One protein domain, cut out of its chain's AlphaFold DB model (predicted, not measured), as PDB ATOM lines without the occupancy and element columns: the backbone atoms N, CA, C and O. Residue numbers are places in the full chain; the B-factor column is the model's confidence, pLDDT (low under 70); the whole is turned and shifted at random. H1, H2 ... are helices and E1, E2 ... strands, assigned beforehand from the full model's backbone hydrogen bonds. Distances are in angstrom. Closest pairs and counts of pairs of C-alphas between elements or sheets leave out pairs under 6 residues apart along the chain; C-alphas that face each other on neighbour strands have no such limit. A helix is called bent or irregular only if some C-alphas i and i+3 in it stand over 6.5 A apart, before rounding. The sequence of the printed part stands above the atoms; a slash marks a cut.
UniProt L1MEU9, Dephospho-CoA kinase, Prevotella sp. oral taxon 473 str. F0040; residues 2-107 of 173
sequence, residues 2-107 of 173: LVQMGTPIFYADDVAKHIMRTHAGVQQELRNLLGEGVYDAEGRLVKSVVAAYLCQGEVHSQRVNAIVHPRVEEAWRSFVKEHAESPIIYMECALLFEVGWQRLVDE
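What this domain is: This is residues 2 to 107 of the 173 residues of the protein "Dephospho-CoA kinase" of Prevotella sp. oral taxon 473 str. F0040 (UniProt L1MEU9). A small parallel two-strand sheet, E1 and E2, lies towards one end of an elongated, mostly helical body, and H2 and H3 lie at the other end. The bent helix H4 joins the two: its arm H4b lies near the sheet, its arm H4a reaches H2 and H3, and H1 crosses H4b in the middle. The 106 printed residues hold five named helices and two named strands, in the order E1 H1 H2 H3 H4 E2 H5. The whole is only just compact, close to loose, with a radius of gyration of the C-alphas of 15.3 A and spans of 44 by 29 by 23 A.

Where its parts are: E1 is residues 9 to 11, with C-alpha 9 at (40.877, -32.850, -28.415), and E2 is residues 90 to 92. H4, residues 58 to 82, was assigned as one helix by its hydrogen bonds but is bent: C-alphas 67 and 70 are 6.8 A apart. H4a is residues 58 to 67, 14.6 A long, and H4b residues 70 to 82, 18.6 A. H1 is residues 12 to 22, 15.2 A; H2 is 24 to 34, 15.1 A; H3 is 47 to 54, 10.6 A. H5, residues 101 to 104, ends at C-alpha (37.048, -39.806, -40.234).

How they stand to each other: E1 and E2 are parallel at 22 degrees, with N 10 and O 90 within hydrogen-bond range at 2.8 A; with H1 to H4 between them they form a strand-helix-strand unit, two parallel neighbour strands joined through helices. H4b touches H1 with residues 71 to 75 alone, at a steep tilt of 69.7 degrees, only just short of about perpendicular; the closest C-alphas are those of Ala 16 and Val 72, 5.9 A. H2 touches H4a at a shallow tilt of 24 degrees, opposite ways, closest at the C-alphas of Val 26 and Ile 67, 6.3 A. H2 and H3 only just touch, with 3 pairs of C-alphas within 8 A, the closest those of Leu 34 and Tyr 53, 7.3 A. H5 touches no helix. Every O i to N i+4 pair is within hydrogen-bond range in H2, H3, H4a and H4b, and 6 of 7 in H1; H5 is too short for one.

The domain as a whole: The C-alphas of Ala 41 and Pro 87 are the two farthest apart, 44.6 A. The printed part has no cut; the link from H2 to H3, residues 35 to 46, is long. No printed residue is under 70 in pLDDT.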
ATOM      1  N   LEU A   2      35.636 -32.606 -20.678       84.31
ATOM      2  CA  LEU A   2      36.533 -33.519 -21.414       84.31
ATOM      3  C   LEU A   2      38.019 -33.118 -21.323       84.31
ATOM      4  O   LEU A   2      38.853 -33.919 -20.923       84.31
ATOM      5  N   VAL A   3      38.335 -31.833 -21.538       83.94
ATOM      6  CA  VAL A   3      39.703 -31.298 -21.348       83.94
ATOM      7  C   VAL A   3      40.235 -31.540 -19.928       83.94
ATOM      8  O   VAL A   3      41.403 -31.859 -19.746       83.94
ATOM      9  N   GLN A   4      39.382 -31.416 -18.906       83.69
ATOM     10  CA  GLN A   4      39.789 -31.596 -17.506       83.69
ATOM     11  C   GLN A   4      40.090 -33.061 -17.166       83.69
ATOM     12  O   GLN A   4      40.760 -33.319 -16.173       83.69
ATOM     13  N   MET A   5      39.618 -34.006 -17.980       83.19
ATOM     14  CA  MET A   5      39.939 -35.428 -17.856       83.19
ATOM     15  C   MET A   5      41.225 -35.816 -18.587       83.19
ATOM     16  O   MET A   5      41.624 -36.974 -18.535       83.19
ATOM     17  N   GLY A   6      41.869 -34.865 -19.269       86.38
ATOM     18  CA  GLY A   6      43.075 -35.123 -20.045       86.38
ATOM     19  C   GLY A   6      42.814 -35.817 -21.381       86.38
ATOM     20  O   GLY A   6      43.761 -36.318 -21.979       86.38
ATOM     21  N   THR A   7      41.567 -35.856 -21.867       90.00
ATOM     22  CA  THR A   7      41.291 -36.440 -23.182       90.00
ATOM     23  C   THR A   7      41.845 -35.542 -24.292       90.00
ATOM     24  O   THR A   7      41.578 -34.335 -24.270       90.00
ATOM     25  N   PRO A   8      42.574 -36.090 -25.280       95.44
ATOM     26  CA  PRO A   8      43.036 -35.318 -26.426       95.44
ATOM     27  C   PRO A   8      41.857 -34.797 -27.252       95.44
ATOM     28  O   PRO A   8      40.945 -35.551 -27.602       95.44
ATOM     29  N   ILE A   9      41.887 -33.502 -27.575       96.88
ATOM     30  CA  ILE A   9      40.877 -32.850 -28.415       96.88
ATOM     31  C   ILE A   9      41.571 -32.135 -29.569       96.88
ATOM     32  O   ILE A   9      42.403 -31.252 -29.365       96.88
ATOM     33  N   PHE A  10      41.193 -32.509 -30.785       98.00
ATOM     34  CA  PHE A  10      41.583 -31.854 -32.019       98.00
ATOM     35  C   PHE A  10      40.551 -30.787 -32.382       98.00
ATOM     36  O   PHE A  10      39.421 -31.110 -32.744       98.00
ATOM     37  N   TYR A  11      40.937 -29.517 -32.304       97.94
ATOM     38  CA  TYR A  11      40.082 -28.389 -32.678       97.94
ATOM     39  C   TYR A  11      40.275 -28.053 -34.159       97.94
ATOM     40  O   TYR A  11      41.242 -27.381 -34.530       97.94
ATOM     41  N   ALA A  12      39.364 -28.526 -35.014       96.94
ATOM     42  CA  ALA A  12      39.499 -28.430 -36.468       96.94
ATOM     43  C   ALA A  12      39.676 -26.984 -36.958       96.94
ATOM     44  O   ALA A  12      40.550 -26.712 -37.782       96.94
ATOM     45  N   ASP A  13      38.898 -26.051 -36.408       93.94
ATOM     46  CA  ASP A  13      38.948 -24.635 -36.779       93.94
ATOM     47  C   ASP A  13      40.296 -23.992 -36.444       93.94
ATOM     48  O   ASP A  13      40.825 -23.185 -37.213       93.94
ATOM     49  N   ASP A  14      40.874 -24.329 -35.294       96.56
ATOM     50  CA  ASP A  14      42.152 -23.765 -34.870       96.56
ATOM     51  C   ASP A  14      43.313 -24.352 -35.668       96.56
ATOM     52  O   ASP A  14      44.223 -23.616 -36.066       96.56
ATOM     53  N   VAL A  15      43.235 -25.638 -36.006       97.81
ATOM     54  CA  VAL A  15      44.189 -26.289 -36.906       97.81
ATOM     55  C   VAL A  15      44.095 -25.708 -38.318       97.81
ATOM     56  O   VAL A  15      45.125 -25.356 -38.893       97.81
ATOM     57  N   ALA A  16      42.892 -25.499 -38.857       96.56
ATOM     58  CA  ALA A  16      42.688 -24.841 -40.149       96.56
ATOM     59  C   ALA A  16      43.304 -23.433 -40.161       96.56
ATOM     60  O   ALA A  16      44.115 -23.097 -41.029       96.56
ATOM     61  N   LYS A  17      43.001 -22.623 -39.139       95.44
ATOM     62  CA  LYS A  17      43.582 -21.286 -38.946       95.44
ATOM     63  C   LYS A  17      45.109 -21.325 -38.840       95.44
ATOM     64  O   LYS A  17      45.766 -20.393 -39.306       95.44
ATOM     65  N   HIS A  18      45.679 -22.336 -38.186       97.00
ATOM     66  CA  HIS A  18      47.126 -22.512 -38.087       97.00
ATOM     67  C   HIS A  18      47.732 -22.831 -39.458       97.00
ATOM     68  O   HIS A  18      48.619 -22.109 -39.909       97.00
ATOM     69  N   ILE A  19      47.188 -23.826 -40.160       97.88
ATOM     70  CA  ILE A  19      47.626 -24.254 -41.495       97.88
ATOM     71  C   ILE A  19      47.615 -23.087 -42.487       97.88
ATOM     72  O   ILE A  19      48.609 -22.861 -43.173       97.88
ATOM     73  N   MET A  20      46.547 -22.284 -42.514       97.06
ATOM     74  CA  MET A  20      46.464 -21.098 -43.379       97.06
ATOM     75  C   MET A  20      47.564 -20.061 -43.103       97.06
ATOM     76  O   MET A  20      47.839 -19.217 -43.954       97.06
ATOM     77  N   ARG A  21      48.182 -20.080 -41.917       96.00
ATOM     78  CA  ARG A  21      49.262 -19.160 -41.537       96.00
ATOM     79  C   ARG A  21      50.648 -19.749 -41.710       96.00
ATOM     80  O   ARG A  21      51.568 -18.971 -41.915       96.00
ATOM     81  N   THR A  22      50.819 -21.062 -41.623       95.88
ATOM     82  CA  THR A  22      52.154 -21.676 -41.535       95.88
ATOM     83  C   THR A  22      52.497 -22.585 -42.708       95.88
ATOM     84  O   THR A  22      53.674 -22.766 -43.010       95.88
ATOM     85  N   HIS A  23      51.508 -23.131 -43.414       97.56
ATOM     86  CA  HIS A  23      51.754 -24.098 -44.477       97.56
ATOM     87  C   HIS A  23      51.998 -23.405 -45.826       97.56
ATOM     88  O   HIS A  23      51.059 -22.951 -46.480       97.56
ATOM     89  N   ALA A  24      53.246 -23.405 -46.303       96.06
ATOM     90  CA  ALA A  24      53.657 -22.710 -47.531       96.06
ATOM     91  C   ALA A  24      52.809 -23.061 -48.775       96.06
ATOM     92  O   ALA A  24      52.421 -22.163 -49.517       96.06
ATOM     93  N   GLY A  25      52.467 -24.343 -48.970       97.38
ATOM     94  CA  GLY A  25      51.592 -24.783 -50.072       97.38
ATOM     95  C   GLY A  25      50.203 -24.137 -50.032       97.38
ATOM     96  O   GLY A  25      49.834 -23.427 -50.960       97.38
ATOM     97  N   VAL A  26      49.484 -24.282 -48.910       98.00
ATOM     98  CA  VAL A  26      48.198 -23.607 -48.661       98.00
ATOM     99  C   VAL A  26      48.298 -22.098 -48.843       98.00
ATOM    100  O   VAL A  26      47.428 -21.515 -49.479       98.00
ATOM    101  N   GLN A  27      49.354 -21.451 -48.341       97.88
ATOM    102  CA  GLN A  27      49.517 -20.013 -48.555       97.88
ATOM    103  C   GLN A  27      49.612 -19.662 -50.043       97.88
ATOM    104  O   GLN A  27      49.005 -18.688 -50.483       97.88
ATOM    105  N   GLN A  28      50.355 -20.443 -50.829       97.81
ATOM    106  CA  GLN A  28      50.476 -20.210 -52.266       97.81
ATOM    107  C   GLN A  28      49.147 -20.426 -52.994       97.81
ATOM    108  O   GLN A  28      48.766 -19.612 -53.832       97.81
ATOM    109  N   GLU A  29      48.418 -21.488 -52.662       98.31
ATOM    110  CA  GLU A  29      47.096 -21.752 -53.235       98.31
ATOM    111  C   GLU A  29      46.096 -20.642 -52.879       98.31
ATOM    112  O   GLU A  29      45.343 -20.185 -53.740       98.31
ATOM    113  N   LEU A  30      46.143 -20.129 -51.645       98.12
ATOM    114  CA  LEU A  30      45.324 -18.996 -51.220       98.12
ATOM    115  C   LEU A  30      45.707 -17.698 -51.939       98.12
ATOM    116  O   LEU A  30      44.802 -16.972 -52.334       98.12
ATOM    117  N   ARG A  31      46.996 -17.414 -52.181       97.94
ATOM    118  CA  ARG A  31      47.422 -16.270 -53.020       97.94
ATOM    119  C   ARG A  31      46.874 -16.380 -54.436       97.94
ATOM    120  O   ARG A  31      46.339 -15.410 -54.962       97.94
ATOM    121  N   ASN A  32      46.940 -17.568 -55.031       98.00
ATOM    122  CA  ASN A  32      46.419 -17.799 -56.378       98.00
ATOM    123  C   ASN A  32      44.895 -17.593 -56.446       98.00
ATOM    124  O   ASN A  32      44.385 -17.109 -57.454       98.00
ATOM    125  N   LEU A  33      44.169 -17.961 -55.385       97.88
ATOM    126  CA  LEU A  33      42.711 -17.860 -55.326       97.88
ATOM    127  C   LEU A  33      42.208 -16.451 -54.969       97.88
ATOM    128  O   LEU A  33      41.220 -15.988 -55.537       97.88
ATOM    129  N   LEU A  34      42.850 -15.806 -53.994       96.94
ATOM    130  CA  LEU A  34      42.381 -14.586 -53.324       96.94
ATOM    131  C   LEU A  34      43.174 -13.337 -53.742       96.94
ATOM    132  O   LEU A  34      42.793 -12.219 -53.396       96.94
ATOM    133  N   GLY A  35      44.263 -13.524 -54.489       96.62
ATOM    134  CA  GLY A  35      45.244 -12.500 -54.823       96.62
ATOM    135  C   GLY A  35      46.345 -12.368 -53.768       96.62
ATOM    136  O   GLY A  35      46.200 -12.781 -52.618       96.62
ATOM    137  N   GLU A  36      47.451 -11.729 -54.158       95.12
ATOM    138  CA  GLU A  36      48.634 -11.533 -53.302       95.12
ATOM    139  C   GLU A  36      48.312 -10.826 -51.976       95.12
ATOM    140  O   GLU A  36      48.903 -11.139 -50.946       95.12
ATOM    141  N   GLY A  37      47.313  -9.936 -51.971       95.44
ATOM    142  CA  GLY A  37      46.902  -9.169 -50.792       95.44
ATOM    143  C   GLY A  37      46.297  -9.991 -49.646       95.44
ATOM    144  O   GLY A  37      46.020  -9.430 -48.588       95.44
ATOM    145  N   VAL A  38      46.085 -11.301 -49.818       97.69
ATOM    146  CA  VAL A  38      45.646 -12.186 -48.726       97.69
ATOM    147  C   VAL A  38      46.725 -12.377 -47.651       97.69
ATOM    148  O   VAL A  38      46.395 -12.712 -46.511       97.69
ATOM    149  N   TYR A  39      47.991 -12.097 -47.965       97.75
ATOM    150  CA  TYR A  39      49.077 -12.007 -46.989       97.75
ATOM    151  C   TYR A  39      49.719 -10.617 -47.036       97.75
ATOM    152  O   TYR A  39      49.910 -10.054 -48.111       97.75
ATOM    153  N   ASP A  40      50.045 -10.056 -45.871       95.50
ATOM    154  CA  ASP A  40      50.765  -8.781 -45.792       95.50
ATOM    155  C   ASP A  40      52.264  -8.935 -46.110       95.50
ATOM    156  O   ASP A  40      52.756 -10.036 -46.370       95.50
ATOM    157  N   ALA A  41      53.000  -7.819 -46.099       92.38
ATOM    158  CA  ALA A  41      54.433  -7.797 -46.406       92.38
ATOM    159  C   ALA A  41      55.276  -8.653 -45.438       92.38
ATOM    160  O   ALA A  41      56.363  -9.100 -45.800       92.38
ATOM    161  N   GLU A  42      54.763  -8.926 -44.235       92.94
ATOM    162  CA  GLU A  42      55.386  -9.804 -43.242       92.94
ATOM    163  C   GLU A  42      54.906 -11.265 -43.356       92.94
ATOM    164  O   GLU A  42      55.257 -12.105 -42.526       92.94
ATOM    165  N   GLY A  43      54.102 -11.589 -44.373       90.81
ATOM    166  CA  GLY A  43      53.577 -12.928 -44.628       90.81
ATOM    167  C   GLY A  43      52.414 -13.330 -43.719       90.81
ATOM    168  O   GLY A  43      52.089 -14.516 -43.627       90.81
ATOM    169  N   ARG A  44      51.769 -12.383 -43.030       94.62
ATOM    170  CA  ARG A  44      50.650 -12.663 -42.119       94.62
ATOM    171  C   ARG A  44      49.327 -12.618 -42.872       94.62
ATOM    172  O   ARG A  44      49.090 -11.737 -43.692       94.62
ATOM    173  N   LEU A  45      48.440 -13.563 -42.558       95.88
ATOM    174  CA  LEU A  45      47.123 -13.672 -43.188       95.88
ATOM    175  C   LEU A  45      46.250 -12.441 -42.891       95.88
ATOM    176  O   LEU A  45      45.906 -12.175 -41.733       95.88
ATOM    177  N   VAL A  46      45.802 -11.756 -43.941       96.81
ATOM    178  CA  VAL A  46      44.884 -10.618 -43.869       96.81
ATOM    179  C   VAL A  46      43.445 -11.136 -43.795       96.81
ATOM    180  O   VAL A  46      42.791 -11.408 -44.801       96.81
ATOM    181  N   LYS A  47      42.931 -11.287 -42.566       93.38
ATOM    182  CA  LYS A  47      41.612 -11.896 -42.294       93.38
ATOM    183  C   LYS A  47      40.457 -11.239 -43.054       93.38
ATOM    184  O   LYS A  47      39.529 -11.937 -43.448       93.38
ATOM    185  N   SER A  48      40.503  -9.921 -43.255       93.69
ATOM    186  CA  SER A  48      39.454  -9.186 -43.969       93.69
ATOM    187  C   SER A  48      39.355  -9.582 -45.442       93.69
ATOM    188  O   SER A  48      38.247  -9.623 -45.965       93.69
ATOM    189  N   VAL A  49      40.468  -9.934 -46.094       96.06
ATOM    190  CA  VAL A  49      40.478 -10.398 -47.494       96.06
ATOM    191  C   VAL A  49      39.805 -11.762 -47.602       96.06
ATOM    192  O   VAL A  49      38.929 -11.953 -48.443       96.06
ATOM    193  N   VAL A  50      40.149 -12.684 -46.698       94.56
ATOM    194  CA  VAL A  50      39.498 -14.001 -46.627       94.56
ATOM    195  C   VAL A  50      38.004 -13.838 -46.350       94.56
ATOM    196  O   VAL A  50      37.187 -14.383 -47.083       94.56
ATOM    197  N   ALA A  51      37.630 -13.046 -45.341       91.50
ATOM    198  CA  ALA A  51      36.231 -12.821 -44.984       91.50
ATOM    199  C   ALA A  51      35.430 -12.209 -46.144       91.50
ATOM    200  O   ALA A  51      34.356 -12.705 -46.470       91.50
ATOM    201  N   ALA A  52      35.967 -11.186 -46.817       92.44
ATOM    202  CA  ALA A  52      35.316 -10.562 -47.967       92.44
ATOM    203  C   ALA A  52      35.093 -11.545 -49.125       92.44
ATOM    204  O   ALA A  52      34.089 -11.441 -49.826       92.44
ATOM    205  N   TYR A  53      36.001 -12.505 -49.323       93.75
ATOM    206  CA  TYR A  53      35.826 -13.565 -50.312       93.75
ATOM    207  C   TYR A  53      34.759 -14.577 -49.894       93.75
ATOM    208  O   TYR A  53      33.867 -14.889 -50.677       93.75
ATOM    209  N   LEU A  54      34.805 -15.056 -48.648       91.25
ATOM    210  CA  LEU A  54      33.830 -16.013 -48.114       91.25
ATOM    211  C   LEU A  54      32.399 -15.449 -48.129       91.25
ATOM    212  O   LEU A  54      31.457 -16.163 -48.470       91.25
ATOM    213  N   CYS A  55      32.232 -14.150 -47.857       86.75
ATOM    214  CA  CYS A  55      30.937 -13.464 -47.891       86.75
ATOM    215  C   CYS A  55      30.291 -13.399 -49.287       86.75
ATOM    216  O   CYS A  55      29.120 -13.043 -49.390       86.75
ATOM    217  N   GLN A  56      31.008 -13.750 -50.360       90.12
ATOM    218  CA  GLN A  56      30.441 -13.830 -51.715       90.12
ATOM    219  C   GLN A  56      29.616 -15.106 -51.941       90.12
ATOM    220  O   GLN A  56      29.054 -15.299 -53.019       90.12
ATOM    221  N   GLY A  57      29.536 -15.988 -50.943       86.81
ATOM    222  CA  GLY A  57      28.597 -17.104 -50.905       86.81
ATOM    223  C   GLY A  57      29.260 -18.474 -50.841       86.81
ATOM    224  O   GLY A  57      30.483 -18.622 -50.785       86.81
ATOM    225  N   GLU A  58      28.420 -19.504 -50.867       86.88
ATOM    226  CA  GLU A  58      28.814 -20.886 -50.587       86.88
ATOM    227  C   GLU A  58      29.909 -21.407 -51.531       86.88
ATOM    228  O   GLU A  58      30.883 -21.996 -51.072       86.88
ATOM    229  N   VAL A  59      29.826 -21.106 -52.831       92.69
ATOM    230  CA  VAL A  59      30.833 -21.524 -53.827       92.69
ATOM    231  C   VAL A  59      32.236 -21.007 -53.478       92.69
ATOM    232  O   VAL A  59      33.230 -21.704 -53.678       92.69
ATOM    233  N   HIS A  60      32.338 -19.795 -52.927       93.56
ATOM    234  CA  HIS A  60      33.611 -19.204 -52.512       93.56
ATOM    235  C   HIS A  60      34.148 -19.888 -51.254       93.56
ATOM    236  O   HIS A  60      35.334 -20.215 -51.179       93.56
ATOM    237  N   SER A  61      33.256 -20.192 -50.311       90.31
ATOM    238  CA  SER A  61      33.591 -20.967 -49.115       90.31
ATOM    239  C   SER A  61      34.086 -22.368 -49.467       90.31
ATOM    240  O   SER A  61      35.132 -22.789 -48.982       90.31
ATOM    241  N   GLN A  62      33.424 -23.054 -50.401       91.94
ATOM    242  CA  GLN A  62      33.839 -24.373 -50.887       91.94
ATOM    243  C   GLN A  62      35.238 -24.353 -51.519       91.94
ATOM    244  O   GLN A  62      36.016 -25.277 -51.299       91.94
ATOM    245  N   ARG A  63      35.601 -23.296 -52.259       96.19
ATOM    246  CA  ARG A  63      36.943 -23.160 -52.858       96.19
ATOM    247  C   ARG A  63      38.043 -22.998 -51.813       96.19
ATOM    248  O   ARG A  63      39.081 -23.638 -51.933       96.19
ATOM    249  N   VAL A  64      37.818 -22.171 -50.790       95.75
ATOM    250  CA  VAL A  64      38.772 -22.029 -49.675       95.75
ATOM    251  C   VAL A  64      38.881 -23.348 -48.909       95.75
ATOM    252  O   VAL A  64      39.984 -23.824 -48.645       95.75
ATOM    253  N   ASN A  65      37.744 -23.984 -48.629       93.94
ATOM    254  CA  ASN A  65      37.686 -25.268 -47.942       93.94
ATOM    255  C   ASN A  65      38.420 -26.367 -48.722       93.94
ATOM    256  O   ASN A  65      39.150 -27.144 -48.118       93.94
ATOM    257  N   ALA A  66      38.317 -26.402 -50.053       96.00
ATOM    258  CA  ALA A  66      39.020 -27.377 -50.889       96.00
ATOM    259  C   ALA A  66      40.554 -27.277 -50.792       96.00
ATOM    260  O   ALA A  66      41.235 -28.288 -50.938       96.00
ATOM    261  N   ILE A  67      41.089 -26.086 -50.511       97.69
ATOM    262  CA  ILE A  67      42.528 -25.871 -50.289       97.69
ATOM    263  C   ILE A  67      42.923 -26.306 -48.870       97.69
ATOM    264  O   ILE A  67      43.953 -26.946 -48.659       97.69
ATOM    265  N   VAL A  68      42.114 -25.946 -47.871       97.12
ATOM    266  CA  VAL A  68      42.488 -26.085 -46.454       97.12
ATOM    267  C   VAL A  68      42.164 -27.474 -45.896       97.12
ATOM    268  O   VAL A  68      42.990 -28.062 -45.197       97.12
ATOM    269  N   HIS A  69      40.991 -28.028 -46.208       96.38
ATOM    270  CA  HIS A  69      40.479 -29.262 -45.605       96.38
ATOM    271  C   HIS A  69      41.384 -30.479 -45.806       96.38
ATOM    272  O   HIS A  69      41.606 -31.171 -44.816       96.38
ATOM    273  N   PRO A  70      41.992 -30.727 -46.986       96.81
ATOM    274  CA  PRO A  70      42.905 -31.860 -47.143       96.81
ATOM    275  C   PRO A  70      44.051 -31.847 -46.122       96.81
ATOM    276  O   PRO A  70      44.413 -32.882 -45.571       96.81
ATOM    277  N   ARG A  71      44.577 -30.658 -45.800       98.12
ATOM    278  CA  ARG A  71      45.650 -30.497 -44.811       98.12
ATOM    279  C   ARG A  71      45.159 -30.660 -43.379       98.12
ATOM    280  O   ARG A  71      45.894 -31.179 -42.544       98.12
ATOM    281  N   VAL A  72      43.922 -30.263 -43.088       98.00
ATOM    282  CA  VAL A  72      43.310 -30.514 -41.773       98.00
ATOM    283  C   VAL A  72      43.057 -32.009 -41.575       98.00
ATOM    284  O   VAL A  72      43.328 -32.526 -40.495       98.00
ATOM    285  N   GLU A  73      42.631 -32.735 -42.611       97.50
ATOM    286  CA  GLU A  73      42.467 -34.191 -42.547       97.50
ATOM    287  C   GLU A  73      43.801 -34.920 -42.329       97.50
ATOM    288  O   GLU A  73      43.877 -35.862 -41.539       97.50
ATOM    289  N   GLU A  74      44.873 -34.486 -42.997       97.94
ATOM    290  CA  GLU A  74      46.229 -34.998 -42.758       97.94
ATOM    291  C   GLU A  74      46.688 -34.733 -41.315       97.94
ATOM    292  O   GLU A  74      47.244 -35.624 -40.660       97.94
ATOM    293  N   ALA A  75      46.410 -33.535 -40.794       98.38
ATOM    294  CA  ALA A  75      46.705 -33.173 -39.412       98.38
ATOM    295  C   ALA A  75      45.894 -34.017 -38.416       98.38
ATOM    296  O   ALA A  75      46.469 -34.513 -37.450       98.38
ATOM    297  N   TRP A  76      44.608 -34.269 -38.680       98.31
ATOM    298  CA  TRP A  76      43.775 -35.164 -37.872       98.31
ATOM    299  C   TRP A  76      44.363 -36.574 -37.808       98.31
ATOM    300  O   TRP A  76      44.566 -37.121 -36.728       98.31
ATOM    301  N   ARG A  77      44.721 -37.155 -38.959       98.06
ATOM    302  CA  ARG A  77      45.330 -38.497 -39.009       98.06
ATOM    303  C   ARG A  77      46.647 -38.567 -38.244       98.06
ATOM    304  O   ARG A  77      46.980 -39.617 -37.702       98.06
ATOM    305  N   SER A  78      47.407 -37.477 -38.234       98.31
ATOM    306  CA  SER A  78      48.663 -37.385 -37.488       98.31
ATOM    307  C   SER A  78      48.400 -37.287 -35.984       98.31
ATOM    308  O   SER A  78      49.007 -38.029 -35.222       98.31
ATOM    309  N   PHE A  79      47.425 -36.470 -35.581       98.38
ATOM    310  CA  PHE A  79      46.978 -36.333 -34.197       98.38
ATOM    311  C   PHE A  79      46.469 -37.658 -33.617       98.38
ATOM    312  O   PHE A  79      46.865 -38.051 -32.524       98.38
ATOM    313  N   VAL A  80      45.661 -38.407 -34.375       97.94
ATOM    314  CA  VAL A  80      45.184 -39.737 -33.956       97.94
ATOM    315  C   VAL A  80      46.346 -40.700 -33.718       97.94
ATOM    316  O   VAL A  80      46.355 -41.423 -32.729       97.94
ATOM    317  N   LYS A  81      47.356 -40.696 -34.598       97.88
ATOM    318  CA  LYS A  81      48.550 -41.540 -34.433       97.88
ATOM    319  C   LYS A  81      49.381 -41.142 -33.216       97.88
ATOM    320  O   LYS A  81      49.882 -42.020 -32.524       97.88
ATOM    321  N   GLU A  82      49.538 -39.845 -32.970       98.00
ATOM    322  CA  GLU A  82      50.274 -39.319 -31.815       98.00
ATOM    323  C   GLU A  82      49.607 -39.702 -30.488       98.00
ATOM    324  O   GLU A  82      50.287 -39.986 -29.504       98.00
ATOM    325  N   HIS A  83      48.277 -39.779 -30.480       97.19
ATOM    326  CA  HIS A  83      47.478 -40.081 -29.298       97.19
ATOM    327  C   HIS A  83      46.913 -41.507 -29.276       97.19
ATOM    328  O   HIS A  83      45.943 -41.753 -28.566       97.19
ATOM    329  N   ALA A  84      47.525 -42.455 -29.993       95.56
ATOM    330  CA  ALA A  84      47.011 -43.822 -30.150       95.56
ATOM    331  C   ALA A  84      46.813 -44.598 -28.827       95.56
ATOM    332  O   ALA A  84      46.010 -45.523 -28.776       95.56
ATOM    333  N   GLU A  85      47.514 -44.208 -27.759       95.00
ATOM    334  CA  GLU A  85      47.364 -44.793 -26.415       95.00
ATOM    335  C   GLU A  85      46.136 -44.259 -25.653       95.00
ATOM    336  O   GLU A  85      45.766 -44.785 -24.602       95.00
ATOM    337  N   SER A  86      45.508 -43.184 -26.141       94.06
ATOM    338  CA  SER A  86      44.294 -42.640 -25.533       94.06
ATOM    339  C   SER A  86      43.088 -43.485 -25.944       94.06
ATOM    340  O   SER A  86      42.885 -43.708 -27.136       94.06
ATOM    341  N   PRO A  87      42.238 -43.916 -24.996       92.38
ATOM    342  CA  PRO A  87      41.085 -44.757 -25.317       92.38
ATOM    343  C   PRO A  87      40.035 -44.025 -26.161       92.38
ATOM    344  O   PRO A  87      39.280 -44.665 -26.883       92.38
ATOM    345  N   ILE A  88      39.974 -42.694 -26.053       93.38
ATOM    346  CA  ILE A  88      39.076 -41.827 -26.818       93.38
ATOM    347  C   ILE A  88      39.867 -40.593 -27.252       93.38
ATOM    348  O   ILE A  88      40.636 -40.032 -26.467       93.38
ATOM    349  N   ILE A  89      39.648 -40.157 -28.491       96.06
ATOM    350  CA  ILE A  89      40.203 -38.935 -29.070       96.06
ATOM    351  C   ILE A  89      39.037 -38.155 -29.670       96.06
ATOM    352  O   ILE A  89      38.260 -38.709 -30.446       96.06
ATOM    353  N   TYR A  90      38.907 -36.873 -29.336       96.69
ATOM    354  CA  TYR A  90      37.817 -36.048 -29.853       96.69
ATOM    355  C   TYR A  90      38.268 -35.190 -31.029       96.69
ATOM    356  O   TYR A  90      39.323 -34.562 -30.978       96.69
ATOM    357  N   MET A  91      37.420 -35.094 -32.049       97.62
ATOM    358  CA  MET A  91      37.464 -34.025 -33.042       97.62
ATOM    359  C   MET A  91      36.345 -33.030 -32.730       97.62
ATOM    360  O   MET A  91      35.167 -33.366 -32.817       97.62
ATOM    361  N   GLU A  92      36.704 -31.798 -32.384       96.81
ATOM    362  CA  GLU A  92      35.761 -30.684 -32.326       96.81
ATOM    363  C   GLU A  92      35.693 -30.049 -33.721       96.81
ATOM    364  O   GLU A  92      36.696 -29.561 -34.247       96.81
ATOM    365  N   CYS A  93      34.523 -30.147 -34.358       94.94
ATOM    366  CA  CYS A  93      34.299 -29.677 -35.719       94.94
ATOM    367  C   CYS A  93      32.839 -29.247 -35.913       94.94
ATOM    368  O   CYS A  93      31.931 -30.077 -35.943       94.94
ATOM    369  N   ALA A  94      32.612 -27.946 -36.114       89.88
ATOM    370  CA  ALA A  94      31.272 -27.394 -36.323       89.88
ATOM    371  C   ALA A  94      30.594 -27.883 -37.621       89.88
ATOM    372  O   ALA A  94      29.364 -27.950 -37.690       89.88
ATOM    373  N   LEU A  95      31.399 -28.218 -38.637       91.00
ATOM    374  CA  LEU A  95      30.955 -28.579 -39.989       91.00
ATOM    375  C   LEU A  95      31.074 -30.081 -40.292       91.00
ATOM    376  O   LEU A  95      31.099 -30.461 -41.462       91.00
ATOM    377  N   LEU A  96      31.185 -30.929 -39.260       95.56
ATOM    378  CA  LEU A  96      31.506 -32.358 -39.380       95.56
ATOM    379  C   LEU A  96      30.715 -33.066 -40.495       95.56
ATOM    380  O   LEU A  96      31.305 -33.772 -41.313       95.56
ATOM    381  N   PHE A  97      29.398 -32.848 -40.548       95.62
ATOM    382  CA  PHE A  97      28.509 -33.490 -41.519       95.62
ATOM    383  C   PHE A  97      28.531 -32.795 -42.881       95.62
ATOM    384  O   PHE A  97      28.560 -33.460 -43.915       95.62
ATOM    385  N   GLU A  98      28.553 -31.462 -42.890       92.00
ATOM    386  CA  GLU A  98      28.578 -30.625 -44.091       92.00
ATOM    387  C   GLU A  98      29.777 -30.941 -44.989       92.00
ATOM    388  O   GLU A  98      29.670 -30.895 -46.214       92.00
ATOM    389  N   VAL A  99      30.917 -31.288 -44.383       91.88
ATOM    390  CA  VAL A  99      32.164 -31.578 -45.104       91.88
ATOM    391  C   VAL A  99      32.443 -33.077 -45.245       91.88
ATOM    392  O   VAL A  99      33.507 -33.473 -45.722       91.88
ATOM    393  N   GLY A 100      31.501 -33.933 -44.839       93.81
ATOM    394  CA  GLY A 100      31.629 -35.385 -44.958       93.81
ATOM    395  C   GLY A 100      32.661 -36.004 -44.008       93.81
ATOM    396  O   GLY A 100      33.153 -37.107 -44.267       93.81
ATOM    397  N   TRP A 101      33.071 -35.297 -42.954       96.19
ATOM    398  CA  TRP A 101      34.130 -35.715 -42.028       96.19
ATOM    399  C   TRP A 101      33.676 -36.732 -40.988       96.19
ATOM    400  O   TRP A 101      34.529 -37.334 -40.344       96.19
ATOM    401  N   GLN A 102      32.382 -37.044 -40.906       96.06
ATOM    402  CA  GLN A 102      31.893 -38.193 -40.139       96.06
ATOM    403  C   GLN A 102      32.574 -39.511 -40.551       96.06
ATOM    404  O   GLN A 102      32.714 -40.409 -39.740       96.06
ATOM    405  N   ARG A 103      33.096 -39.613 -41.785       96.50
ATOM    406  CA  ARG A 103      33.891 -40.772 -42.246       96.50
ATOM    407  C   ARG A 103      35.274 -40.906 -41.586       96.50
ATOM    408  O   ARG A 103      35.989 -41.861 -41.872       96.50
ATOM    409  N   LEU A 104      35.719 -39.885 -40.851       97.06
ATOM    410  CA  LEU A 104      37.048 -39.806 -40.234       97.06
ATOM    411  C   LEU A 104      37.041 -40.206 -38.755       97.06
ATOM    412  O   LEU A 104      38.111 -40.204 -38.145       97.06
ATOM    413  N   VAL A 105      35.865 -40.488 -38.196       97.31
ATOM    414  CA  VAL A 105      35.637 -40.823 -36.789       97.31
ATOM    415  C   VAL A 105      34.806 -42.101 -36.695       97.31
ATOM    416  O   VAL A 105      34.108 -42.450 -37.645       97.31
ATOM    417  N   ASP A 106      34.897 -42.794 -35.563       97.00
ATOM    418  CA  ASP A 106      34.134 -44.024 -35.318       97.00
ATOM    419  C   ASP A 106      32.683 -43.731 -34.907       97.00
ATOM    420  O   ASP A 106      31.771 -44.436 -35.327       97.00
ATOM    421  N   GLU A 107      32.476 -42.665 -34.124       96.75
ATOM    422  CA  GLU A 107      31.163 -42.189 -33.682       96.75
ATOM    423  C   GLU A 107      31.110 -40.656 -33.663       96.75
ATOM    424  O   GLU A 107      32.111 -39.967 -33.432       96.75
TER     425      GLU A 107